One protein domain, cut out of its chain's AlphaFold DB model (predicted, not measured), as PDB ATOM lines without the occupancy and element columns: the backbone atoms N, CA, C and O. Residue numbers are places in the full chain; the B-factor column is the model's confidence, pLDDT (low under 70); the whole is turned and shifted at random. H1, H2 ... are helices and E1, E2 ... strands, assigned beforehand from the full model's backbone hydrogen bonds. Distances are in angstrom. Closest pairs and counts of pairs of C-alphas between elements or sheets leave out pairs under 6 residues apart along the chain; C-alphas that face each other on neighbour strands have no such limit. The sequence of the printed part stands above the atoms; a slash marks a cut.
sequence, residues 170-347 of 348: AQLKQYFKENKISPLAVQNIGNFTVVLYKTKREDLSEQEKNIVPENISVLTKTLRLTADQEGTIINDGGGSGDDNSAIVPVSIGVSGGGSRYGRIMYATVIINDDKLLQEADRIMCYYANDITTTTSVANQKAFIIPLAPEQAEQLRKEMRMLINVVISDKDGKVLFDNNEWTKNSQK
ATOM      1  N   ALA A 170       7.350  13.008  -1.386       97.38
ATOM      2  CA  ALA A 170       6.144  13.320  -2.148       97.38
ATOM      3  C   ALA A 170       6.339  13.064  -3.652       97.38
ATOM      4  O   ALA A 170       5.511  12.390  -4.267       97.38
ATOM      5  N   GLN A 171       7.461  13.530  -4.215       97.69
ATOM      6  CA  GLN A 171       7.829  13.277  -5.613       97.69
ATOM      7  C   GLN A 171       7.985  11.778  -5.889       97.69
ATOM      8  O   GLN A 171       7.471  11.291  -6.890       97.69
ATOM      9  N   LEU A 172       8.631  11.025  -4.991       97.75
ATOM     10  CA  LEU A 172       8.792   9.575  -5.148       97.75
ATOM     11  C   LEU A 172       7.454   8.841  -5.133       97.75
ATOM     12  O   LEU A 172       7.195   8.021  -6.008       97.75
ATOM     13  N   LYS A 173       6.577   9.153  -4.171       97.62
ATOM     14  CA  LYS A 173       5.239   8.550  -4.088       97.62
ATOM     15  C   LYS A 173       4.416   8.825  -5.344       97.62
ATOM     16  O   LYS A 173       3.747   7.919  -5.844       97.62
ATOM     17  N   GLN A 174       4.475  10.053  -5.854       97.31
ATOM     18  CA  GLN A 174       3.825  10.423  -7.108       97.31
ATOM     19  C   GLN A 174       4.408   9.627  -8.283       97.31
ATOM     20  O   GLN A 174       3.658   8.946  -8.981       97.31
ATOM     21  N   TYR A 175       5.734   9.626  -8.433       97.38
ATOM     22  CA  TYR A 175       6.427   8.929  -9.512       97.38
ATOM     23  C   TYR A 175       6.126   7.425  -9.515       97.38
ATOM     24  O   TYR A 175       5.819   6.854 -10.560       97.38
ATOM     25  N   PHE A 176       6.145   6.776  -8.347       97.50
ATOM     26  CA  PHE A 176       5.820   5.354  -8.216       97.50
ATOM     27  C   PHE A 176       4.383   5.042  -8.612       97.50
ATOM     28  O   PHE A 176       4.141   4.058  -9.310       97.50
ATOM     29  N   LYS A 177       3.431   5.893  -8.223       97.12
ATOM     30  CA  LYS A 177       2.028   5.728  -8.599       97.12
ATOM     31  C   LYS A 177       1.821   5.886 -10.106       97.12
ATOM     32  O   LYS A 177       1.141   5.060 -10.708       97.12
ATOM     33  N   GLU A 178       2.397   6.925 -10.703       95.88
ATOM     34  CA  GLU A 178       2.266   7.224 -12.135       95.88
ATOM     35  C   GLU A 178       2.896   6.134 -13.010       95.88
ATOM     36  O   GLU A 178       2.312   5.735 -14.016       95.88
ATOM     37  N   ASN A 179       4.038   5.589 -12.581       94.38
ATOM     38  CA  ASN A 179       4.794   4.582 -13.328       94.38
ATOM     39  C   ASN A 179       4.504   3.137 -12.886       94.38
ATOM     40  O   ASN A 179       5.148   2.210 -13.371       94.38
ATOM     41  N   LYS A 180       3.543   2.928 -11.972       95.06
ATOM     42  CA  LYS A 180       3.171   1.611 -11.412       95.06
ATOM     43  C   LYS A 180       4.370   0.833 -10.844       95.06
ATOM     44  O   LYS A 180       4.477  -0.379 -11.014       95.06
ATOM     45  N   ILE A 181       5.274   1.537 -10.168       96.00
ATOM     46  CA  ILE A 181       6.485   0.962  -9.575       96.00
ATOM     47  C   ILE A 181       6.213   0.586  -8.121       96.00
ATOM     48  O   ILE A 181       5.817   1.427  -7.315       96.00
ATOM     49  N   SER A 182       6.513  -0.663  -7.775       96.94
ATOM     50  CA  SER A 182       6.578  -1.139  -6.390       96.94
ATOM     51  C   SER A 182       8.048  -1.288  -5.991       96.94
ATOM     52  O   SER A 182       8.682  -2.265  -6.401       96.94
ATOM     53  N   PRO A 183       8.631  -0.323  -5.253       97.75
ATOM     54  CA  PRO A 183      10.046  -0.367  -4.913       97.75
ATOM     55  C   PRO A 183      10.344  -1.506  -3.929       97.75
ATOM     56  O   PRO A 183       9.597  -1.738  -2.981       97.75
ATOM     57  N   LEU A 184      11.469  -2.186  -4.142       97.38
ATOM     58  CA  LEU A 184      12.079  -3.117  -3.192       97.38
ATOM     59  C   LEU A 184      13.019  -2.392  -2.225       97.38
ATOM     60  O   LEU A 184      13.050  -2.717  -1.044       97.38
ATOM     61  N   ALA A 185      13.776  -1.415  -2.730       98.06
ATOM     62  CA  ALA A 185      14.647  -0.554  -1.937       98.06
ATOM     63  C   ALA A 185      14.747   0.833  -2.581       98.06
ATOM     64  O   ALA A 185      14.657   0.969  -3.805       98.06
ATOM     65  N   VAL A 186      14.948   1.859  -1.753       98.06
ATOM     66  CA  VAL A 186      15.142   3.248  -2.184       98.06
ATOM     67  C   VAL A 186      16.292   3.841  -1.385       98.06
ATOM     68  O   VAL A 186      16.292   3.745  -0.161       98.06
ATOM     69  N   GLN A 187      17.255   4.460  -2.063       97.50
ATOM     70  CA  GLN A 187      18.419   5.057  -1.416       97.50
ATOM     71  C   GLN A 187      18.824   6.350  -2.118       97.50
ATOM     72  O   GLN A 187      18.984   6.379  -3.336       97.50
ATOM     73  N   ASN A 188      19.049   7.412  -1.347       96.75
ATOM     74  CA  ASN A 188      19.649   8.635  -1.873       96.75
ATOM     75  C   ASN A 188      21.177   8.488  -1.903       96.75
ATOM     76  O   ASN A 188      21.776   8.067  -0.910       96.75
ATOM     77  N   ILE A 189      21.792   8.818  -3.042       94.31
ATOM     78  CA  ILE A 189      23.237   8.741  -3.284       94.31
ATOM     79  C   ILE A 189      23.652   9.981  -4.080       94.31
ATOM     80  O   ILE A 189      23.261  10.146  -5.236       94.31
ATOM     81  N   GLY A 190      24.440  10.870  -3.468       91.00
ATOM     82  CA  GLY A 190      24.778  12.159  -4.079       91.00
ATOM     83  C   GLY A 190      23.516  12.945  -4.450       91.00
ATOM     84  O   GLY A 190      22.646  13.155  -3.607       91.00
ATOM     85  N   ASN A 191      23.403  13.331  -5.721       93.31
ATOM     86  CA  ASN A 191      22.251  14.071  -6.244       93.31
ATOM     87  C   ASN A 191      21.091  13.173  -6.702       93.31
ATOM     88  O   ASN A 191      20.102  13.685  -7.208       93.31
ATOM     89  N   PHE A 192      21.192  11.853  -6.546       95.69
ATOM     90  CA  PHE A 192      20.201  10.921  -7.072       95.69
ATOM     91  C   PHE A 192      19.413  10.234  -5.963       95.69
ATOM     92  O   PHE A 192      19.943   9.927  -4.896       95.69
ATOM     93  N   THR A 193      18.171   9.885  -6.275       97.94
ATOM     94  CA  THR A 193      17.443   8.792  -5.640       97.94
ATOM     95  C   THR A 193      17.534   7.555  -6.520       97.94
ATOM     96  O   THR A 193      17.065   7.548  -7.658       97.94
ATOM     97  N   VAL A 194      18.119   6.490  -5.983       97.81
ATOM     98  CA  VAL A 194      18.173   5.183  -6.630       97.81
ATOM     99  C   VAL A 194      17.017   4.325  -6.143       97.81
ATOM    100  O   VAL A 194      16.754   4.254  -4.943       97.81
ATOM    101  N   VAL A 195      16.336   3.664  -7.075       98.38
ATOM    102  CA  VAL A 195      15.185   2.801  -6.788       98.38
ATOM    103  C   VAL A 195      15.443   1.427  -7.371       98.38
ATOM    104  O   VAL A 195      15.631   1.311  -8.576       98.38
ATOM    105  N   LEU A 196      15.424   0.392  -6.538       98.12
ATOM    106  CA  LEU A 196      15.501  -1.009  -6.938       98.12
ATOM    107  C   LEU A 196      14.086  -1.577  -6.954       98.12
ATOM    108  O   LEU A 196      13.363  -1.427  -5.972       98.12
ATOM    109  N   TYR A 197      13.677  -2.222  -8.040       97.56
ATOM    110  CA  TYR A 197      12.330  -2.773  -8.189       97.56
ATOM    111  C   TYR A 197      12.326  -3.999  -9.106       97.56
ATOM    112  O   TYR A 197      13.299  -4.262  -9.813       97.56
ATOM    113  N   LYS A 198      11.224  -4.751  -9.094       95.81
ATOM    114  CA  LYS A 198      10.974  -5.830 -10.055       95.81
ATOM    115  C   LYS A 198       9.909  -5.408 -11.056       95.81
ATOM    116  O   LYS A 198       8.960  -4.712 -10.699       95.81
ATOM    117  N   THR A 199      10.058  -5.845 -12.297       95.38
ATOM    118  CA  THR A 199       9.071  -5.638 -13.359       95.38
ATOM    119  C   THR A 199       8.945  -6.897 -14.193       95.38
ATOM    120  O   THR A 199       9.904  -7.664 -14.307       95.38
ATOM    121  N   LYS A 200       7.766  -7.140 -14.752       95.25
ATOM    122  CA  LYS A 200       7.567  -8.287 -15.625       95.25
ATOM    123  C   LYS A 200       7.959  -7.936 -17.052       95.25
ATOM    124  O   LYS A 200       7.805  -6.792 -17.474       95.25
ATOM    125  N   ARG A 201       8.438  -8.918 -17.813       92.44
ATOM    126  CA  ARG A 201       8.842  -8.710 -19.209       92.44
ATOM    127  C   ARG A 201       7.676  -8.213 -20.062       92.44
ATOM    128  O   ARG A 201       7.885  -7.377 -20.934       92.44
ATOM    129  N   GLU A 202       6.450  -8.673 -19.813       94.06
ATOM    130  CA  GLU A 202       5.263  -8.217 -20.548       94.06
ATOM    131  C   GLU A 202       4.955  -6.724 -20.364       94.06
ATOM    132  O   GLU A 202       4.397  -6.115 -21.281       94.06
ATOM    133  N   ASP A 203       5.364  -6.148 -19.230       93.50
ATOM    134  CA  ASP A 203       5.137  -4.745 -18.871       93.50
ATOM    135  C   ASP A 203       6.207  -3.806 -19.463       93.50
ATOM    136  O   ASP A 203       6.081  -2.585 -19.365       93.50
ATOM    137  N   LEU A 204       7.261  -4.359 -20.079       89.38
ATOM    138  CA  LEU A 204       8.301  -3.591 -20.763       89.38
ATOM    139  C   LEU A 204       7.811  -3.026 -22.105       89.38
ATOM    140  O   LEU A 204       6.870  -3.533 -22.719       89.38
ATOM    141  N   SER A 205       8.504  -2.000 -22.605       88.25
ATOM    142  CA  SER A 205       8.323  -1.541 -23.986       88.25
ATOM    143  C   SER A 205       8.756  -2.614 -24.997       88.25
ATOM    144  O   SER A 205       9.593  -3.462 -24.694       88.25
ATOM    145  N   GLU A 206       8.234  -2.575 -26.228       89.19
ATOM    146  CA  GLU A 206       8.624  -3.539 -27.276       89.19
ATOM    147  C   GLU A 206      10.129  -3.488 -27.587       89.19
ATOM    148  O   GLU A 206      10.764  -4.521 -27.782       89.19
ATOM    149  N   GLN A 207      10.732  -2.296 -27.543       84.38
ATOM    150  CA  GLN A 207      12.177  -2.136 -27.708       84.38
ATOM    151  C   GLN A 207      12.961  -2.844 -26.594       84.38
ATOM    152  O   GLN A 207      13.950  -3.518 -26.871       84.38
ATOM    153  N   GLU A 208      12.520  -2.720 -25.341       83.81
ATOM    154  CA  GLU A 208      13.152  -3.412 -24.217       83.81
ATOM    155  C   GLU A 208      12.916  -4.929 -24.272       83.81
ATOM    156  O   GLU A 208      13.817  -5.701 -23.963       83.81
ATOM    157  N   LYS A 209      11.742  -5.392 -24.715       88.06
ATOM    158  CA  LYS A 209      11.477  -6.831 -24.891       88.06
ATOM    159  C   LYS A 209      12.418  -7.479 -25.902       88.06
ATOM    160  O   LYS A 209      12.797  -8.628 -25.697       88.06
ATOM    161  N   ASN A 210      12.814  -6.756 -26.951       86.44
ATOM    162  CA  ASN A 210      13.720  -7.267 -27.985       86.44
ATOM    163  C   ASN A 210      15.145  -7.523 -27.477       86.44
ATOM    164  O   ASN A 210      15.857  -8.334 -28.059       86.44
ATOM    165  N   ILE A 211      15.563  -6.851 -26.399       85.81
ATOM    166  CA  ILE A 211      16.888  -7.047 -25.786       85.81
ATOM    167  C   ILE A 211      16.856  -7.993 -24.579       85.81
ATOM    168  O   ILE A 211      17.909  -8.389 -24.087       85.81
ATOM    169  N   VAL A 212      15.666  -8.359 -24.093       84.88
ATOM    170  CA  VAL A 212      15.486  -9.287 -22.971       84.88
ATOM    171  C   VAL A 212      15.121 -10.672 -23.514       84.88
ATOM    172  O   VAL A 212      14.047 -10.806 -24.115       84.88
ATOM    173  N   PRO A 213      15.947 -11.709 -23.266       86.06
ATOM    174  CA  PRO A 213      15.641 -13.080 -23.666       86.06
ATOM    175  C   PRO A 213      14.223 -13.527 -23.281       86.06
ATOM    176  O   PRO A 213      13.729 -13.235 -22.191       86.06
ATOM    177  N   GLU A 214      13.547 -14.251 -24.178       88.06
ATOM    178  CA  GLU A 214      12.136 -14.639 -24.007       88.06
ATOM    179  C   GLU A 214      11.882 -15.536 -22.789       88.06
ATOM    180  O   GLU A 214      10.775 -15.549 -22.253       88.06
ATOM    181  N   ASN A 215      12.901 -16.267 -22.329       87.06
ATOM    182  CA  ASN A 215      12.821 -17.130 -21.154       87.06
ATOM    183  C   ASN A 215      12.839 -16.359 -19.821       87.06
ATOM    184  O   ASN A 215      12.638 -16.974 -18.773       87.06
ATOM    185  N   ILE A 216      13.059 -15.042 -19.836       87.44
ATOM    186  CA  ILE A 216      13.027 -14.195 -18.641       87.44
ATOM    187  C   ILE A 216      11.641 -13.568 -18.514       87.44
ATOM    188  O   ILE A 216      11.250 -12.709 -19.300       87.44
ATOM    189  N   SER A 217      10.885 -13.976 -17.498       91.75
ATOM    190  CA  SER A 217       9.546 -13.433 -17.233       91.75
ATOM    191  C   SER A 217       9.559 -12.221 -16.299       91.75
ATOM    192  O   SER A 217       8.674 -11.372 -16.383       91.75
ATOM    193  N   VAL A 218      10.558 -12.112 -15.420       94.62
ATOM    194  CA  VAL A 218      10.685 -11.033 -14.434       94.62
ATOM    195  C   VAL A 218      12.120 -10.527 -14.417       94.62
ATOM    196  O   VAL A 218      13.069 -11.305 -14.464       94.62
ATOM    197  N   LEU A 219      12.265  -9.209 -14.336       94.06
ATOM    198  CA  LEU A 219      13.543  -8.522 -14.250       94.06
ATOM    199  C   LEU A 219      13.645  -7.764 -12.936       94.06
ATOM    200  O   LEU A 219      12.674  -7.175 -12.456       94.06
ATOM    201  N   THR A 220      14.861  -7.708 -12.416       95.12
ATOM    202  CA  THR A 220      15.279  -6.751 -11.401       95.12
ATOM    203  C   THR A 220      15.850  -5.523 -12.105       95.12
ATOM    204  O   THR A 220      16.795  -5.624 -12.886       95.12
ATOM    205  N   LYS A 221      15.289  -4.343 -11.837       94.69
ATOM    206  CA  LYS A 221      15.715  -3.076 -12.440       94.69
ATOM    207  C   LYS A 221      16.085  -2.056 -11.377       94.69
ATOM    208  O   LYS A 221      15.585  -2.078 -10.254       94.69
ATOM    209  N   THR A 222      16.944  -1.126 -11.771       95.69
ATOM    210  CA  THR A 222      17.244   0.079 -11.003       95.69
ATOM    211  C   THR A 222      16.866   1.322 -11.795       95.69
ATOM    212  O   THR A 222      16.975   1.335 -13.018       95.69
ATOM    213  N   LEU A 223      16.428   2.367 -11.097       95.62
ATOM    214  CA  LEU A 223      16.282   3.721 -11.630       95.62
ATOM    215  C   LEU A 223      17.228   4.659 -10.898       95.62
ATOM    216  O   LEU A 223      17.442   4.501  -9.698       95.62
ATOM    217  N   ARG A 224      17.737   5.659 -11.610       95.62
ATOM    218  CA  ARG A 224      18.474   6.801 -11.076       95.62
ATOM    219  C   ARG A 224      17.646   8.043 -11.353       95.62
ATOM    220  O   ARG A 224      17.586   8.519 -12.483       95.62
ATOM    221  N   LEU A 225      16.968   8.531 -10.327       96.81
ATOM    222  CA  LEU A 225      16.092   9.689 -10.420       96.81
ATOM    223  C   LEU A 225      16.783  10.900  -9.803       96.81
ATOM    224  O   LEU A 225      17.429  10.781  -8.769       96.81
ATOM    225  N   THR A 226      16.623  12.070 -10.401       95.94
ATOM    226  CA  THR A 226      17.035  13.349  -9.811       95.94
ATOM    227  C   THR A 226      15.966  14.396 -10.092       95.94
ATOM    228  O   THR A 226      15.197  14.249 -11.037       95.94
ATOM    229  N   ALA A 227      15.905  15.451  -9.291       95.56
ATOM    230  CA  ALA A 227      15.078  16.620  -9.559       95.56
ATOM    231  C   ALA A 227      15.964  17.832  -9.859       95.56
ATOM    232  O   ALA A 227      17.021  17.984  -9.241       95.56
ATOM    233  N   ASP A 228      15.552  18.673 -10.806       92.50
ATOM    234  CA  ASP A 228      16.148  19.999 -10.989       92.50
ATOM    235  C   ASP A 228      15.587  21.026  -9.985       92.50
ATOM    236  O   ASP A 228      14.750  20.705  -9.137       92.50
ATOM    237  N   GLN A 229      16.064  22.272 -10.057       89.50
ATOM    238  CA  GLN A 229      15.649  23.363  -9.163       89.50
ATOM    239  C   GLN A 229      14.153  23.711  -9.259       89.50
ATOM    240  O   GLN A 229      13.606  24.286  -8.319       89.50
ATOM    241  N   GLU A 230      13.499  23.371 -10.370       92.38
ATOM    242  CA  GLU A 230      12.069  23.606 -10.601       92.38
ATOM    243  C   GLU A 230      11.215  22.424 -10.107       92.38
ATOM    244  O   GLU A 230       9.987  22.492 -10.099       92.38
ATOM    245  N   GLY A 231      11.857  21.345  -9.647       91.56
ATOM    246  CA  GLY A 231      11.203  20.133  -9.171       91.56
ATOM    247  C   GLY A 231      10.863  19.138 -10.281       91.56
ATOM    248  O   GLY A 231      10.185  18.144  -9.999       91.56
ATOM    249  N   THR A 232      11.344  19.360 -11.509       94.81
ATOM    250  CA  THR A 232      11.154  18.437 -12.631       94.81
ATOM    251  C   THR A 232      11.947  17.163 -12.381       94.81
ATOM    252  O   THR A 232      13.167  17.200 -12.211       94.81
ATOM    253  N   ILE A 233      11.253  16.023 -12.364       96.19
ATOM    254  CA  ILE A 233      11.870  14.709 -12.182       96.19
ATOM    255  C   ILE A 233      12.529  14.274 -13.490       96.19
ATOM    256  O   ILE A 233      11.899  14.227 -14.544       96.19
ATOM    257  N   ILE A 234      13.791  13.887 -13.392       94.56
ATOM    258  CA  ILE A 234      14.617  13.389 -14.481       94.56
ATOM    259  C   ILE A 234      14.977  11.937 -14.174       94.56
ATOM    260  O   ILE A 234      15.503  11.631 -13.103       94.56
ATOM    261  N   ASN A 235      14.711  11.048 -15.130       94.00
ATOM    262  CA  ASN A 235      15.182   9.669 -15.104       94.00
ATOM    263  C   ASN A 235      16.500   9.572 -15.885       94.00
ATOM    264  O   ASN A 235      16.501   9.626 -17.111       94.00
ATOM    265  N   ASP A 236      17.611   9.414 -15.168       89.38
ATOM    266  CA  ASP A 236      18.964   9.266 -15.719       89.38
ATOM    267  C   ASP A 236      19.290   7.798 -16.075       89.38
ATOM    268  O   ASP A 236      20.448   7.388 -16.178       89.38
ATOM    269  N   GLY A 237      18.265   6.958 -16.221       88.12
ATOM    270  CA  GLY A 237      18.376   5.543 -16.560       88.12
ATOM    271  C   GLY A 237      18.676   4.656 -15.352       88.12
ATOM    272  O   GLY A 237      18.322   4.969 -14.219       88.12
ATOM    273  N   GLY A 238      19.338   3.528 -15.592       87.00
ATOM    274  CA  GLY A 238      19.703   2.554 -14.567       87.00
ATOM    275  C   GLY A 238      20.091   1.209 -15.177       87.00
ATOM    276  O   GLY A 238      20.296   1.104 -16.384       87.00
ATOM    277  N   GLY A 239      20.240   0.196 -14.329       86.25
ATOM    278  CA  GLY A 239      20.594  -1.167 -14.719       86.25
ATOM    279  C   GLY A 239      19.395  -2.113 -14.743       86.25
ATOM    280  O   GLY A 239      18.383  -1.877 -14.082       86.25
ATOM    281  N   SER A 240      19.544  -3.209 -15.477       86.12
ATOM    282  CA  SER A 240      18.584  -4.307 -15.578       86.12
ATOM    283  C   SER A 240      19.332  -5.629 -15.450       86.12
ATOM    284  O   SER A 240      20.431  -5.760 -15.983       86.12
ATOM    285  N   GLY A 241      18.732  -6.598 -14.770       85.19
ATOM    286  CA  GLY A 241      19.215  -7.970 -14.693       85.19
ATOM    287  C   GLY A 241      18.065  -8.935 -14.439       85.19
ATOM    288  O   GLY A 241      16.987  -8.534 -13.996       85.19
ATOM    289  N   ASP A 242      18.289 -10.205 -14.733       84.31
ATOM    290  CA  ASP A 242      17.270 -11.240 -14.600       84.31
ATOM    291  C   ASP A 242      16.871 -11.419 -13.133       84.31
ATOM    292  O   ASP A 242      17.703 -11.349 -12.223       84.31
ATOM    293  N   ASP A 243      15.588 -11.675 -12.879       89.19
ATOM    294  CA  ASP A 243      15.163 -12.141 -11.564       89.19
ATOM    295  C   ASP A 243      15.522 -13.620 -11.389       89.19
ATOM    296  O   ASP A 243      14.751 -14.524 -11.705       89.19
ATOM    297  N   ASN A 244      16.712 -13.869 -10.853       85.81
ATOM    298  CA  ASN A 244      17.213 -15.208 -10.557       85.81
ATOM    299  C   ASN A 244      16.810 -15.717  -9.160       85.81
ATOM    300  O   ASN A 244      17.380 -16.694  -8.672       85.81
ATOM    301  N   SER A 245      15.817 -15.094  -8.511       89.25
ATOM    302  CA  SER A 245      15.442 -15.411  -7.123       89.25
ATOM    303  C   SER A 245      14.976 -16.846  -6.876       89.25
ATOM    304  O   SER A 245      15.004 -17.298  -5.735       89.25
ATOM    305  N   ALA A 246      14.590 -17.577  -7.923       86.88
ATOM    306  CA  ALA A 246      14.227 -18.988  -7.827       86.88
ATOM    307  C   ALA A 246      15.435 -19.942  -7.748       86.88
ATOM    308  O   ALA A 246      15.265 -21.094  -7.362       86.88
ATOM    309  N   ILE A 247      16.629 -19.490  -8.148       88.50
ATOM    310  CA  ILE A 247      17.816 -20.348  -8.306       88.50
ATOM    311  C   ILE A 247      19.016 -19.887  -7.480       88.50
ATOM    312  O   ILE A 247      19.900 -20.695  -7.210       88.50
ATOM    313  N   VAL A 248      19.062 -18.616  -7.065       92.81
ATOM    314  CA  VAL A 248      20.149 -18.097  -6.224       92.81
ATOM    315  C   VAL A 248      19.631 -17.651  -4.856       92.81
ATOM    316  O   VAL A 248      18.622 -16.940  -4.786       92.81
ATOM    317  N   PRO A 249      20.333 -17.984  -3.756       95.94
ATOM    318  CA  PRO A 249      19.940 -17.545  -2.418       95.94
ATOM    319  C   PRO A 249      20.105 -16.031  -2.234       95.94
ATOM    320  O   PRO A 249      19.405 -15.431  -1.419       95.94
ATOM    321  N   VAL A 250      20.997 -15.400  -3.008       97.12
ATOM    322  CA  VAL A 250      21.256 -13.957  -2.983       97.12
ATOM    323  C   VAL A 250      21.471 -13.446  -4.410       97.12
ATOM    324  O   VAL A 250      22.376 -13.908  -5.103       97.12
ATOM    325  N   SER A 251      20.661 -12.485  -4.857       95.94
ATOM    326  CA  SER A 251      20.875 -11.774  -6.126       95.94
ATOM    327  C   SER A 251      21.793 -10.577  -5.895       95.94
ATOM    328  O   SER A 251      21.533  -9.764  -5.005       95.94
ATOM    329  N   ILE A 252      22.844 -10.446  -6.702       95.50
ATOM    330  CA  ILE A 252      23.858  -9.394  -6.566       95.50
ATOM    331  C   ILE A 252      23.988  -8.648  -7.889       95.50
ATOM    332  O   ILE A 252      24.065  -9.255  -8.953       95.50
ATOM    333  N   GLY A 253      24.045  -7.324  -7.811       92.56
ATOM    334  CA  GLY A 253      24.356  -6.451  -8.933       92.56
ATOM    335  C   GLY A 253      25.317  -5.350  -8.509       92.56
ATOM    336  O   GLY A 253      25.429  -5.013  -7.331       92.56
ATOM    337  N   VAL A 254      26.003  -4.769  -9.483       91.25
ATOM    338  CA  VAL A 254      26.787  -3.548  -9.305       91.25
ATOM    339  C   VAL A 254      26.402  -2.583 -10.407       91.25
ATOM    340  O   VAL A 254      26.264  -2.968 -11.566       91.25
ATOM    341  N   SER A 255      26.195  -1.328 -10.037       89.25
ATOM    342  CA  SER A 255      25.878  -0.266 -10.972       89.25
ATOM    343  C   SER A 255      26.745   0.935 -10.650       89.25
ATOM    344  O   SER A 255      26.957   1.292  -9.489       89.25
ATOM    345  N   GLY A 256      27.276   1.544 -11.696       84.75
ATOM    346  CA  GLY A 256      28.103   2.729 -11.612       84.75
ATOM    347  C   GLY A 256      27.934   3.546 -12.878       84.75
ATOM    348  O   GLY A 256      27.665   3.009 -13.950       84.75
ATOM    349  N   GLY A 257      28.061   4.858 -12.753       75.81
ATOM    350  CA  GLY A 257      28.055   5.742 -13.906       75.81
ATOM    351  C   GLY A 257      28.082   7.207 -13.504       75.81
ATOM    352  O   GLY A 257      27.620   7.574 -12.422       75.81
ATOM    353  N   GLY A 258      28.641   8.025 -14.389       73.88
ATOM    354  CA  GLY A 258      28.570   9.478 -14.321       73.88
ATOM    355  C   GLY A 258      27.568  10.013 -15.336       73.88
ATOM    356  O   GLY A 258      27.475   9.507 -16.454       73.88
ATOM    357  N   SER A 259      26.846  11.055 -14.953       79.00
ATOM    358  CA  SER A 259      26.103  11.927 -15.861       79.00
ATOM    359  C   SER A 259      26.339  13.387 -15.469       79.00
ATOM    360  O   SER A 259      27.054  13.670 -14.504       79.00
ATOM    361  N   ARG A 260      25.713  14.335 -16.181       78.00
ATOM    362  CA  ARG A 260      25.735  15.761 -15.784       78.00
ATOM    363  C   ARG A 260      25.207  16.001 -14.382       78.00
ATOM    364  O   ARG A 260      25.543  17.011 -13.777       78.00
ATOM    365  N   TYR A 261      24.349  15.116 -13.891       83.69
ATOM    366  CA  TYR A 261      23.680  15.300 -12.610       83.69
ATOM    367  C   TYR A 261      24.546  14.833 -11.436       83.69
ATOM    368  O   TYR A 261      24.266  15.167 -10.287       83.69
ATOM    369  N   GLY A 262      25.621  14.095 -11.715       81.50
ATOM    370  CA  GLY A 262      26.576  13.603 -10.736       81.50
ATOM    371  C   GLY A 262      27.069  12.203 -11.087       81.50
ATOM    372  O   GLY A 262      26.660  11.598 -12.078       81.50
ATOM    373  N   ARG A 263      27.937  11.663 -10.232       83.06
ATOM    374  CA  ARG A 263      28.404  10.278 -10.319       83.06
ATOM    375  C   ARG A 263      27.967   9.509  -9.091       83.06
ATOM    376  O   ARG A 263      28.082  10.008  -7.975       83.06
ATOM    377  N   ILE A 264      27.524   8.277  -9.312       89.62
ATOM    378  CA  ILE A 264      27.220   7.329  -8.245       89.62
ATOM    379  C   ILE A 264      27.741   5.940  -8.602       89.62
ATOM    380  O   ILE A 264      27.817   5.570  -9.775       89.62
ATOM    381  N   MET A 265      28.072   5.169  -7.571       91.62
ATOM    382  CA  MET A 265      28.345   3.740  -7.657       91.62
ATOM    383  C   MET A 265      27.723   3.055  -6.444       91.62
ATOM    384  O   MET A 265      27.776   3.581  -5.331       91.62
ATOM    385  N   TYR A 266      27.105   1.903  -6.668       94.81
ATOM    386  CA  TYR A 266      26.441   1.131  -5.627       94.81
ATOM    387  C   TYR A 266      26.360  -0.348  -6.006       94.81
ATOM    388  O   TYR A 266      26.320  -0.708  -7.184       94.81
ATOM    389  N   ALA A 267      26.308  -1.212  -4.994       95.81
ATOM    390  CA  ALA A 267      25.867  -2.591  -5.169       95.81
ATOM    391  C   ALA A 267      24.363  -2.704  -4.903       95.81
ATOM    392  O   ALA A 267      23.810  -1.976  -4.078       95.81
ATOM    393  N   THR A 268      23.709  -3.644  -5.574       96.94
ATOM    394  CA  THR A 268      22.364  -4.102  -5.222       96.94
ATOM    395  C   THR A 268      22.451  -5.514  -4.681       96.94
ATOM    396  O   THR A 268      23.083  -6.364  -5.303       96.94
ATOM    397  N   VAL A 269      21.806  -5.774  -3.548       97.75
ATOM    398  CA  VAL A 269      21.763  -7.105  -2.929       97.75
ATOM    399  C   VAL A 269      20.312  -7.435  -2.604       97.75
ATOM    400  O   VAL A 269      19.631  -6.624  -1.982       97.75
ATOM    401  N   ILE A 270      19.826  -8.602  -3.027       98.12
ATOM    402  CA  ILE A 270      18.503  -9.127  -2.666       98.12
ATOM    403  C   ILE A 270      18.701 -10.501  -2.033       98.12
ATOM    404  O   ILE A 270      19.188 -11.414  -2.691       98.12
ATOM    405  N   ILE A 271      18.324 -10.653  -0.766       97.81
ATOM    406  CA  ILE A 271      18.368 -11.933  -0.057       97.81
ATOM    407  C   ILE A 271      17.097 -12.708  -0.400       97.81
ATOM    408  O   ILE A 271      16.023 -12.368   0.081       97.81
ATOM    409  N   ASN A 272      17.187 -13.718  -1.260       96.44
ATOM    410  CA  ASN A 272      16.021 -14.473  -1.725       96.44
ATOM    411  C   ASN A 272      15.629 -15.604  -0.776       96.44
ATOM    412  O   ASN A 272      14.442 -15.920  -0.696       96.44
ATOM    413  N   ASP A 273      16.608 -16.179  -0.076       96.69
ATOM    414  CA  ASP A 273      16.401 -17.247   0.898       96.69
ATOM    415  C   ASP A 273      15.890 -16.684   2.236       96.69
ATOM    416  O   ASP A 273      16.573 -15.913   2.914       96.69
ATOM    417  N   ASP A 274      14.672 -17.074   2.620       96.00
ATOM    418  CA  ASP A 274      14.014 -16.559   3.825       96.00
ATOM    419  C   ASP A 274      14.705 -17.009   5.126       96.00
ATOM    420  O   ASP A 274      14.645 -16.285   6.119       96.00
ATOM    421  N   LYS A 275      15.372 -18.175   5.148       96.19
ATOM    422  CA  LYS A 275      16.121 -18.631   6.334       96.19
ATOM    423  C   LYS A 275      17.388 -17.803   6.505       96.19
ATOM    424  O   LYS A 275      17.662 -17.329   7.602       96.19
ATOM    425  N   LEU A 276      18.111 -17.570   5.409       97.31
ATOM    426  CA  LEU A 276      19.262 -16.674   5.383       97.31
ATOM    427  C   LEU A 276      18.851 -15.276   5.851       97.31
ATOM    428  O   LEU A 276      19.513 -14.718   6.719       97.31
ATOM    429  N   LEU A 277      17.741 -14.733   5.338       97.19
ATOM    430  CA  LEU A 277      17.235 -13.414   5.735       97.19
ATOM    431  C   LEU A 277      16.945 -13.314   7.240       97.19
ATOM    432  O   LEU A 277      17.219 -12.279   7.837       97.19
ATOM    433  N   GLN A 278      16.396 -14.370   7.847       97.00
ATOM    434  CA  GLN A 278      16.086 -14.406   9.282       97.00
ATOM    435  C   GLN A 278      17.334 -14.428  10.171       97.00
ATOM    436  O   GLN A 278      17.299 -13.909  11.286       97.00
ATOM    437  N   GLU A 279      18.419 -15.046   9.703       97.31
ATOM    438  CA  GLU A 279      19.669 -15.183  10.460       97.31
ATOM    439  C   GLU A 279      20.659 -14.037  10.192       97.31
ATOM    440  O   GLU A 279      21.541 -13.766  11.010       97.31
ATOM    441  N   ALA A 280      20.527 -13.360   9.052       98.06
ATOM    442  CA  ALA A 280      21.476 -12.360   8.597       98.06
ATOM    443  C   ALA A 280      21.396 -11.045   9.386       98.06
ATOM    444  O   ALA A 280      20.345 -10.423   9.519       98.06
ATOM    445  N   ASP A 281      22.558 -10.579   9.841       98.31
ATOM    446  CA  ASP A 281      22.730  -9.305  10.547       98.31
ATOM    447  C   ASP A 281      23.352  -8.245   9.639       98.31
ATOM    448  O   ASP A 281      22.960  -7.079   9.663       98.31
ATOM    449  N   ARG A 282      24.314  -8.645   8.803       98.12
ATOM    450  CA  ARG A 282      25.191  -7.716   8.085       98.12
ATOM    451  C   ARG A 282      25.574  -8.225   6.699       98.12
ATOM    452  O   ARG A 282      25.862  -9.405   6.516       98.12
ATOM    453  N   ILE A 283      25.608  -7.303   5.742       98.62
ATOM    454  CA  ILE A 283      26.074  -7.494   4.366       98.62
ATOM    455  C   ILE A 283      27.375  -6.719   4.207       98.62
ATOM    456  O   ILE A 283      27.419  -5.521   4.480       98.62
ATOM    457  N   MET A 284      28.415  -7.392   3.734       98.31
ATOM    458  CA  MET A 284      29.690  -6.795   3.368       98.31
ATOM    459  C   MET A 284      29.898  -6.917   1.863       98.31
ATOM    460  O   MET A 284      29.895  -8.025   1.325       98.31
ATOM    461  N   CYS A 285      30.108  -5.791   1.189       97.88
ATOM    462  CA  CYS A 285      30.482  -5.770  -0.222       97.88
ATOM    463  C   CYS A 285      31.975  -5.476  -0.330       97.88
ATOM    464  O   CYS A 285      32.448  -4.464   0.188       97.88
ATOM    465  N   TYR A 286      32.701  -6.356  -1.014       96.25
ATOM    466  CA  TYR A 286      34.128  -6.228  -1.276       96.25
ATOM    467  C   TYR A 286      34.324  -5.785  -2.714       96.25
ATOM    468  O   TYR A 286      33.871  -6.456  -3.640       96.25
ATOM    469  N   TYR A 287      35.015  -4.675  -2.894       93.62
ATOM    470  CA  TYR A 287      35.367  -4.095  -4.179       93.62
ATOM    471  C   TYR A 287      36.872  -4.266  -4.420       93.62
ATOM    472  O   TYR A 287      37.596  -4.755  -3.551       93.62
ATOM    473  N   ALA A 288      37.361  -3.896  -5.604       88.50
ATOM    474  CA  ALA A 288      38.806  -3.833  -5.825       88.50
ATOM    475  C   ALA A 288      39.485  -2.800  -4.912       88.50
ATOM    476  O   ALA A 288      38.825  -1.988  -4.261       88.50
ATOM    477  N   ASN A 289      40.818  -2.843  -4.862       86.19
ATOM    478  CA  ASN A 289      41.629  -1.967  -4.013       86.19
ATOM    479  C   ASN A 289      41.268  -2.028  -2.526       86.19
ATOM    480  O   ASN A 289      41.320  -1.013  -1.833       86.19
ATOM    481  N   ASP A 290      40.868  -3.214  -2.060       89.06
ATOM    482  CA  ASP A 290      40.491  -3.485  -0.671       89.06
ATOM    483  C   ASP A 290      39.392  -2.548  -0.132       89.06
ATOM    484  O   ASP A 290      39.240  -2.365   1.077       89.06
ATOM    485  N   ILE A 291      38.594  -1.952  -1.027       92.88
ATOM    486  CA  ILE A 291      37.453  -1.125  -0.647       92.88
ATOM    487  C   ILE A 291      36.336  -2.044  -0.167       92.88
ATOM    488  O   ILE A 291      35.909  -2.960  -0.871       92.88
ATOM    489  N   THR A 292      35.815  -1.767   1.022       95.25
ATOM    490  CA  THR A 292      34.708  -2.525   1.605       95.25
ATOM    491  C   THR A 292      33.604  -1.603   2.086       95.25
ATOM    492  O   THR A 292      33.880  -0.587   2.726       95.25
ATOM    493  N   THR A 293      32.356  -1.993   1.854       96.62
ATOM    494  CA  THR A 293      31.190  -1.376   2.495       96.62
ATOM    495  C   THR A 293      30.490  -2.399   3.382       96.62
ATOM    496  O   THR A 293      30.606  -3.608   3.180       96.62
ATOM    497  N   THR A 294      29.798  -1.927   4.417       96.62
ATOM    498  CA  THR A 294      29.058  -2.786   5.347       96.62
ATOM    499  C   THR A 294      27.710  -2.159   5.656       96.62
ATOM    500  O   THR A 294      27.640  -0.983   6.007       96.62
ATOM    501  N   THR A 295      26.653  -2.960   5.553       97.06
ATOM    502  CA  THR A 295      25.268  -2.539   5.779       97.06
ATOM    503  C   THR A 295      24.565  -3.546   6.678       97.06
ATOM    504  O   THR A 295      24.668  -4.752   6.464       97.06
ATOM    505  N   SER A 296      23.834  -3.058   7.679       97.06
ATOM    506  CA  SER A 296      22.965  -3.896   8.513       97.06
ATOM    507  C   SER A 296      21.746  -4.364   7.717       97.06
ATOM    508  O   SER A 296      21.123  -3.563   7.023       97.06
ATOM    509  N   VAL A 297      21.361  -5.630   7.869       95.62
ATOM    510  CA  VAL A 297      20.211  -6.227   7.173       95.62
ATOM    511  C   VAL A 297      18.895  -5.701   7.738       95.62
ATOM    512  O   VAL A 297      18.011  -5.313   6.980       95.62
ATOM    513  N   ALA A 298      18.760  -5.644   9.070       91.69
ATOM    514  CA  ALA A 298      17.571  -5.123   9.759       91.69
ATOM    515  C   ALA A 298      16.232  -5.680   9.212       91.69
ATOM    516  O   ALA A 298      15.261  -4.938   9.054       91.69
ATOM    517  N   ASN A 299      16.189  -6.985   8.905       84.50
ATOM    518  CA  ASN A 299      15.054  -7.699   8.295       84.50
ATOM    519  C   ASN A 299      14.583  -7.155   6.930       84.50
ATOM    520  O   ASN A 299      13.463  -7.442   6.500       84.50
ATOM    521  N   GLN A 300      15.402  -6.371   6.230       94.94
ATOM    522  CA  GLN A 300      15.099  -5.916   4.875       94.94
ATOM    523  C   GLN A 300      15.553  -6.964   3.858       94.94
ATOM    524  O   GLN A 300      16.619  -7.555   3.987       94.94
ATOM    525  N   LYS A 301      14.740  -7.202   2.826       96.75
ATOM    526  CA  LYS A 301      15.053  -8.201   1.794       96.75
ATOM    527  C   LYS A 301      16.012  -7.671   0.727       96.75
ATOM    528  O   LYS A 301      16.764  -8.445   0.142       96.75
ATOM    529  N   ALA A 302      15.954  -6.374   0.433       97.75
ATOM    530  CA  ALA A 302      16.634  -5.764  -0.700       97.75
ATOM    531  C   ALA A 302      17.387  -4.501  -0.283       97.75
ATOM    532  O   ALA A 302      16.902  -3.722   0.534       97.75
ATOM    533  N   PHE A 303      18.554  -4.290  -0.886       98.31
ATOM    534  CA  PHE A 303      19.504  -3.258  -0.493       98.31
ATOM    535  C   PHE A 303      20.084  -2.558  -1.713       98.31
ATOM    536  O   PHE A 303      20.419  -3.193  -2.714       98.31
ATOM    537  N   ILE A 304      20.264  -1.246  -1.579       97.88
ATOM    538  CA  ILE A 304      21.127  -0.430  -2.429       97.88
ATOM    539  C   ILE A 304      22.250   0.069  -1.521       97.88
ATOM    540  O   ILE A 304      22.000   0.843  -0.601       97.88
ATOM    541  N   ILE A 305      23.472  -0.405  -1.750       97.56
ATOM    542  CA  ILE A 305      24.620  -0.158  -0.875       97.56
ATOM    543  C   ILE A 305      25.570   0.812  -1.591       97.56
ATOM    544  O   ILE A 305      26.276   0.383  -2.512       97.56
ATOM    545  N   PRO A 306      25.565   2.112  -1.236       95.38
ATOM    546  CA  PRO A 306      26.383   3.120  -1.902       95.38
ATOM    547  C   PRO A 306      27.869   2.962  -1.576       95.38
ATOM    548  O   PRO A 306      28.230   2.572  -0.467       95.38
ATOM    549  N   LEU A 307      28.724   3.354  -2.520       92.81
ATOM    550  CA  LEU A 307      30.118   3.694  -2.230       92.81
ATOM    551  C   LEU A 307      30.247   5.187  -1.964       92.81
ATOM    552  O   LEU A 307      29.531   6.001  -2.554       92.81
ATOM    553  N   ALA A 308      31.216   5.546  -1.122       89.94
ATOM    554  CA  ALA A 308      31.599   6.939  -0.967       89.94
ATOM    555  C   ALA A 308      32.131   7.496  -2.307       89.94
ATOM    556  O   ALA A 308      32.789   6.759  -3.049       89.94
ATOM    557  N   PRO A 309      31.900   8.784  -2.632       84.88
ATOM    558  CA  PRO A 309      32.356   9.370  -3.892       84.88
ATOM    559  C   PRO A 309      33.859   9.201  -4.161       84.88
ATOM    560  O   PRO A 309      34.237   8.901  -5.291       84.88
ATOM    561  N   GLU A 310      34.713   9.325  -3.137       85.31
ATOM    562  CA  GLU A 310      36.164   9.142  -3.305       85.31
ATOM    563  C   GLU A 310      36.523   7.694  -3.671       85.31
ATOM    564  O   GLU A 310      37.356   7.457  -4.547       85.31
ATOM    565  N   GLN A 311      35.850   6.719  -3.052       88.62
ATOM    566  CA  GLN A 311      36.029   5.293  -3.340       88.62
ATOM    567  C   GLN A 311      35.528   4.940  -4.747       88.62
ATOM    568  O   GLN A 311      36.186   4.195  -5.473       88.62
ATOM    569  N   ALA A 312      34.388   5.504  -5.158       84.62
ATOM    570  CA  ALA A 312      33.853   5.327  -6.504       84.62
ATOM    571  C   ALA A 312      34.815   5.872  -7.578       84.62
ATOM    572  O   ALA A 312      34.987   5.245  -8.624       84.62
ATOM    573  N   GLU A 313      35.483   7.001  -7.317       80.81
ATOM    574  CA  GLU A 313      36.495   7.559  -8.223       80.81
ATOM    575  C   GLU A 313      37.775   6.712  -8.265       80.81
ATOM    576  O   GLU A 313      38.371   6.547  -9.331       80.81
ATOM    577  N   GLN A 314      38.189   6.122  -7.138       82.38
ATOM    578  CA  GLN A 314      39.319   5.194  -7.110       82.38
ATOM    579  C   GLN A 314      39.040   3.943  -7.955       82.38
ATOM    580  O   GLN A 314      39.883   3.550  -8.761       82.38
ATOM    581  N   LEU A 315      37.849   3.350  -7.823       83.12
ATOM    582  CA  LEU A 315      37.456   2.169  -8.599       83.12
ATOM    583  C   LEU A 315      37.263   2.460 -10.086       83.12
ATOM    584  O   LEU A 315      37.469   1.567 -10.897       83.12
ATOM    585  N   ARG A 316      36.922   3.698 -10.471       72.00
ATOM    586  CA  ARG A 316      36.784   4.091 -11.886       72.00
ATOM    587  C   ARG A 316      38.042   3.798 -12.701       72.00
ATOM    588  O   ARG A 316      37.953   3.472 -13.880       72.00
ATOM    589  N   LYS A 317      39.217   3.948 -12.090       68.12
ATOM    590  CA  LYS A 317      40.501   3.751 -12.772       68.12
ATOM    591  C   LYS A 317      40.816   2.273 -13.024       68.12
ATOM    592  O   LYS A 317      41.783   1.988 -13.725       68.12
ATOM    593  N   GLU A 318      40.007   1.347 -12.505       66.62
ATOM    594  CA  GLU A 318      40.254  -0.089 -12.579       66.62
ATOM    595  C   GLU A 318      39.076  -0.879 -13.163       66.62
ATOM    596  O   GLU A 318      37.908  -0.580 -12.949       66.62
ATOM    597  N   MET A 319      39.379  -1.947 -13.907       57.34
ATOM    598  CA  MET A 319      38.367  -2.756 -14.605       57.34
ATOM    599  C   MET A 319      37.568  -3.707 -13.691       57.34
ATOM    600  O   MET A 319      36.761  -4.493 -14.188       57.34
ATOM    601  N   ARG A 320      37.788  -3.698 -12.370       61.50
ATOM    602  CA  ARG A 320      37.133  -4.611 -11.417       61.50
ATOM    603  C   ARG A 320      36.415  -3.799 -10.343       61.50
ATOM    604  O   ARG A 320      37.060  -3.174  -9.519       61.50
ATOM    605  N   MET A 321      35.082  -3.799 -10.368       83.56
ATOM    606  CA  MET A 321      34.272  -2.982  -9.456       83.56
ATOM    607  C   MET A 321      33.951  -3.760  -8.176       83.56
ATOM    608  O   MET A 321      34.598  -3.539  -7.162       83.56
ATOM    609  N   LEU A 322      33.007  -4.705  -8.228       91.88
ATOM    610  CA  LEU A 322      32.586  -5.551  -7.104       91.88
ATOM    611  C   LEU A 322      33.203  -6.953  -7.241       91.88
ATOM    612  O   LEU A 322      33.051  -7.590  -8.281       91.88
ATOM    613  N   ILE A 323      33.901  -7.417  -6.204       93.88
ATOM    614  CA  ILE A 323      34.623  -8.698  -6.159       93.88
ATOM    615  C   ILE A 323      33.831  -9.766  -5.409       93.88
ATOM    616  O   ILE A 323      33.818 -10.918  -5.831       93.88
ATOM    617  N   ASN A 324      33.216  -9.416  -4.278       96.75
ATOM    618  CA  ASN A 324      32.477 -10.378  -3.467       96.75
ATOM    619  C   ASN A 324      31.354  -9.705  -2.677       96.75
ATOM    620  O   ASN A 324      31.413  -8.512  -2.377       96.75
ATOM    621  N   VAL A 325      30.369 -10.503  -2.277       98.06
ATOM    622  CA  VAL A 325      29.381 -10.138  -1.263       98.06
ATOM    623  C   VAL A 325      29.343 -11.252  -0.231       98.06
ATOM    624  O   VAL A 325      29.180 -12.422  -0.578       98.06
ATOM    625  N   VAL A 326      29.488 -10.868   1.034       98.56
ATOM    626  CA  VAL A 326      29.430 -11.771   2.182       98.56
ATOM    627  C   VAL A 326      28.294 -11.332   3.089       98.56
ATOM    628  O   VAL A 326      28.170 -10.151   3.406       98.56
ATOM    629  N   ILE A 327      27.472 -12.281   3.522       98.62
ATOM    630  CA  ILE A 327      26.411 -12.055   4.503       98.62
ATOM    631  C   ILE A 327      26.750 -12.853   5.753       98.62
ATOM    632  O   ILE A 327      27.108 -14.027   5.668       98.62
ATOM    633  N   SER A 328      26.681 -12.209   6.916       98.56
ATOM    634  CA  SER A 328      27.006 -12.825   8.205       98.56
ATOM    635  C   SER A 328      25.910 -12.588   9.237       98.56
ATOM    636  O   SER A 328      25.146 -11.623   9.132       98.56
ATOM    637  N   ASP A 329      25.851 -13.464  10.234       98.19
ATOM    638  CA  ASP A 329      25.018 -13.272  11.418       98.19
ATOM    639  C   ASP A 329      25.638 -12.254  12.396       98.19
ATOM    640  O   ASP A 329      26.714 -11.686  12.169       98.19
ATOM    641  N   LYS A 330      24.932 -12.013  13.503       97.31
ATOM    642  CA  LYS A 330      25.324 -11.074  14.567       97.31
ATOM    643  C   LYS A 330      26.645 -11.434  15.259       97.31
ATOM    644  O   LYS A 330      27.295 -10.550  15.813       97.31
ATOM    645  N   ASP A 331      27.023 -12.711  15.230       97.81
ATOM    646  CA  ASP A 331      28.228 -13.247  15.861       97.81
ATOM    647  C   ASP A 331      29.409 -13.264  14.866       97.81
ATOM    648  O   ASP A 331      30.527 -13.648  15.214       97.81
ATOM    649  N   GLY A 332      29.183 -12.800  13.629       96.94
ATOM    650  CA  GLY A 332      30.179 -12.729  12.564       96.94
ATOM    651  C   GLY A 332      30.375 -14.047  11.817       96.94
ATOM    652  O   GLY A 332      31.314 -14.161  11.026       96.94
ATOM    653  N   LYS A 333      29.515 -15.048  12.033       98.19
ATOM    654  CA  LYS A 333      29.549 -16.289  11.258       98.19
ATOM    655  C   LYS A 333      29.041 -16.004   9.848       98.19
ATOM    656  O   LYS A 333      27.951 -15.468   9.662       98.19
ATOM    657  N   VAL A 334      29.820 -16.415   8.851       98.38
ATOM    658  CA  VAL A 334      29.441 -16.295   7.441       98.38
ATOM    659  C   VAL A 334      28.281 -17.242   7.137       98.38
ATOM    660  O   VAL A 334      28.396 -18.457   7.302       98.38
ATOM    661  N   LEU A 335      27.169 -16.669   6.685       98.12
ATOM    662  CA  LEU A 335      25.978 -17.387   6.227       98.12
ATOM    663  C   LEU A 335      25.996 -17.581   4.710       98.12
ATOM    664  O   LEU A 335      25.501 -18.582   4.201       98.12
ATOM    665  N   PHE A 336      26.579 -16.624   3.988       98.31
ATOM    666  CA  PHE A 336      26.725 -16.674   2.542       98.31
ATOM    667  C   PHE A 336      27.980 -15.933   2.095       98.31
ATOM    668  O   PHE A 336      28.271 -14.842   2.582       98.31
ATOM    669  N   ASP A 337      28.684 -16.521   1.135       98.19
ATOM    670  CA  ASP A 337      29.817 -15.931   0.431       98.19
ATOM    671  C   ASP A 337      29.624 -16.204  -1.064       98.19
ATOM    672  O   ASP A 337      29.564 -17.364  -1.485       98.19
ATOM    673  N   ASN A 338      29.491 -15.144  -1.866       96.50
ATOM    674  CA  ASN A 338      29.196 -15.275  -3.291       96.50
ATOM    675  C   ASN A 338      30.288 -16.037  -4.056       96.50
ATOM    676  O   ASN A 338      29.977 -16.811  -4.965       96.50
ATOM    677  N   ASN A 339      31.557 -15.854  -3.694       95.25
ATOM    678  CA  ASN A 339      32.661 -16.542  -4.355       95.25
ATOM    679  C   ASN A 339      32.653 -18.038  -4.046       95.25
ATOM    680  O   ASN A 339      32.859 -18.847  -4.950       95.25
ATOM    681  N   GLU A 340      32.392 -18.421  -2.797       95.06
ATOM    682  CA  GLU A 340      32.284 -19.836  -2.426       95.06
ATOM    683  C   GLU A 340      31.032 -20.491  -3.019       95.06
ATOM    684  O   GLU A 340      31.111 -21.602  -3.546       95.06
ATOM    685  N   TRP A 341      29.894 -19.790  -3.023       93.62
ATOM    686  CA  TRP A 341      28.666 -20.277  -3.653       93.62
ATOM    687  C   TRP A 341      28.864 -20.530  -5.155       93.62
ATOM    688  O   TRP A 341      28.595 -21.633  -5.627       93.62
ATOM    689  N   THR A 342      29.445 -19.565  -5.877       89.50
ATOM    690  CA  THR A 342      29.703 -19.678  -7.326       89.50
ATOM    691  C   THR A 342      30.648 -20.839  -7.659       89.50
ATOM    692  O   THR A 342      30.454 -21.539  -8.650       89.50
ATOM    693  N   LYS A 343      31.682 -21.080  -6.838       91.94
ATOM    694  CA  LYS A 343      32.603 -22.216  -7.040       91.94
ATOM    695  C   LYS A 343      31.909 -23.565  -6.861       91.94
ATOM    696  O   LYS A 343      32.274 -24.527  -7.532       91.94
ATOM    697  N   ASN A 344      30.966 -23.657  -5.924       89.38
ATOM    698  CA  ASN A 344      30.270 -24.905  -5.625       89.38
ATOM    699  C   ASN A 344      29.167 -25.196  -6.645       89.38
ATOM    700  O   ASN A 344      29.062 -26.334  -7.089       89.38
ATOM    701  N   SER A 345      28.441 -24.175  -7.110       83.31
ATOM    702  CA  SER A 345      27.397 -24.328  -8.131       83.31
ATOM    703  C   SER A 345      27.928 -24.748  -9.507       83.31
ATOM    704  O   SER A 345      27.153 -25.169 -10.351       83.31
ATOM    705  N   GLN A 346      29.232 -24.605  -9.768       80.69
ATOM    706  CA  GLN A 346      29.872 -25.075 -11.006       80.69
ATOM    707  C   GLN A 346      30.279 -26.556 -10.966       80.69
ATOM    708  O   GLN A 346      30.710 -27.093 -11.986       80.69
ATOM    709  N   LYS A 347      30.234 -27.195  -9.792       78.06
ATOM    710  CA  LYS A 347      30.595 -28.612  -9.618       78.06
ATOM    711  C   LYS A 347      29.392 -29.551  -9.694       78.06
ATOM    712  O   LYS A 347      29.598 -30.756  -9.829       78.06
TER     713      LYS A 347
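Overview. This is residues 170 to 347 of the 348 residues of an uncharacterized protein of Gracilibacter sp. BRH_c7a (UniProt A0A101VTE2). What does the model look like? It is a stack of three sheets, face to face in turn: the branched sheet of E1, E2, E3, E4 and E5, then E6, E7 and E10 in the middle, then E9, E8, E11 and E12, with H4 packed across E7 and the other short helices round the margins. What is it made of? The 178 printed residues hold five named helices and twelve named strands, in the order H1 E1 E2 H2 E3 E4 E5 E6 E7 H3 E8 E9 E10 H4 E11 E12 H5, and the class is mixed, helices and strands. Neighbour strands are antiparallel in each sheet, with the orders E6 E7 E10 and E9 E8 E11 E12 in the two unbranched ones. How large is it? It is compact and rounded, with a radius of gyration of the C-alphas of 16.8 A and spans of 48 by 39 by 31 A.

Arrangement. What do residues 170 to 242 make? H1, residues 170 to 178, is on the branched, strongly twisted sheet of E1, 183 to 189, E2, 192 to 200, E3, 218 to 227, E4, 233 to 235, and E5, 240 to 242, at a height over the sheet of 5.6 A and over none of its strands, while H2, residues 206 to 211, is not on it. E1 and E2 form a hairpin, with N 187 and O 194 within hydrogen-bond range at 2.9 A, and on the other side of E2 is E3, with N 221 and O 197 at 2.8 A. E4, with N 226 and O 234 at 3.0 A, and E5, with N 220 and O 241 at 2.8 A, are both on the side of E3 away from E2, in staggered pairing. What follows? E6, residues 250 to 259, and E7, 262 to 271, form a hairpin with N 253 and O 268 at 2.9 A, and E10, 302 to 306, pairs with E7 through N 305 and O 267 at 2.8 A. This sheet is face to face with the first, with 64 pairs of C-alphas within 10 A; the closest C-alphas of E1 and E10 are Ala 185 and Ala 302, 5.7 A apart. H4, residues 309 to 316, is on it at a height over the sheet of 8.8 A, over E7 and across the strands at 79 degrees to E7 on the local plane, with Met 265 and Ala 312 the closest C-alphas at 5.8 A. How is the third sheet built? E8, residues 282 to 287, is an inner strand between E9, 292 to 296, with N 285 and O 293 at 3.0 A, and E11, 322 to 328, with N 284 and O 326 at 2.8 A; E12, 334 to 337, pairs with E11 through N 327 and O 336 at 2.8 A. It is face to face with the sheet of E6, E7 and E10, their strands at 48 degrees, and the closest C-alphas of E6 and E11 are Val 254 and Leu 322, 6.5 A apart. H3, residues 274 to 279, and H5, residues 338 to 345, only graze it. Are the helix backbones complete? In H1, H3, H4 and H5 every O i to N i+4 pair is within hydrogen-bond range; in H2 it is 1 of 2.

Along the chain. Where are the anchors? C-alpha 170, where H1 begins, is at (6.144, 13.320, -2.148), and C-alpha 345, where H5 ends, is at (27.397, -24.328, -8.131). Which elements are longest? From first to last C-alpha E6 measures 29.3 A, E7 28.9 A, E3 28.4 A and E2 24.5 A.

Size, cuts and confidence. How far does it reach? The C-alphas farthest apart are those of Glu 230 and Lys 347, 55.4 A. Is it continuous and confident? The printed part has no cut, and no link is long. The mean pLDDT of the printed part is 92.0, with residues 317 to 320 under 70.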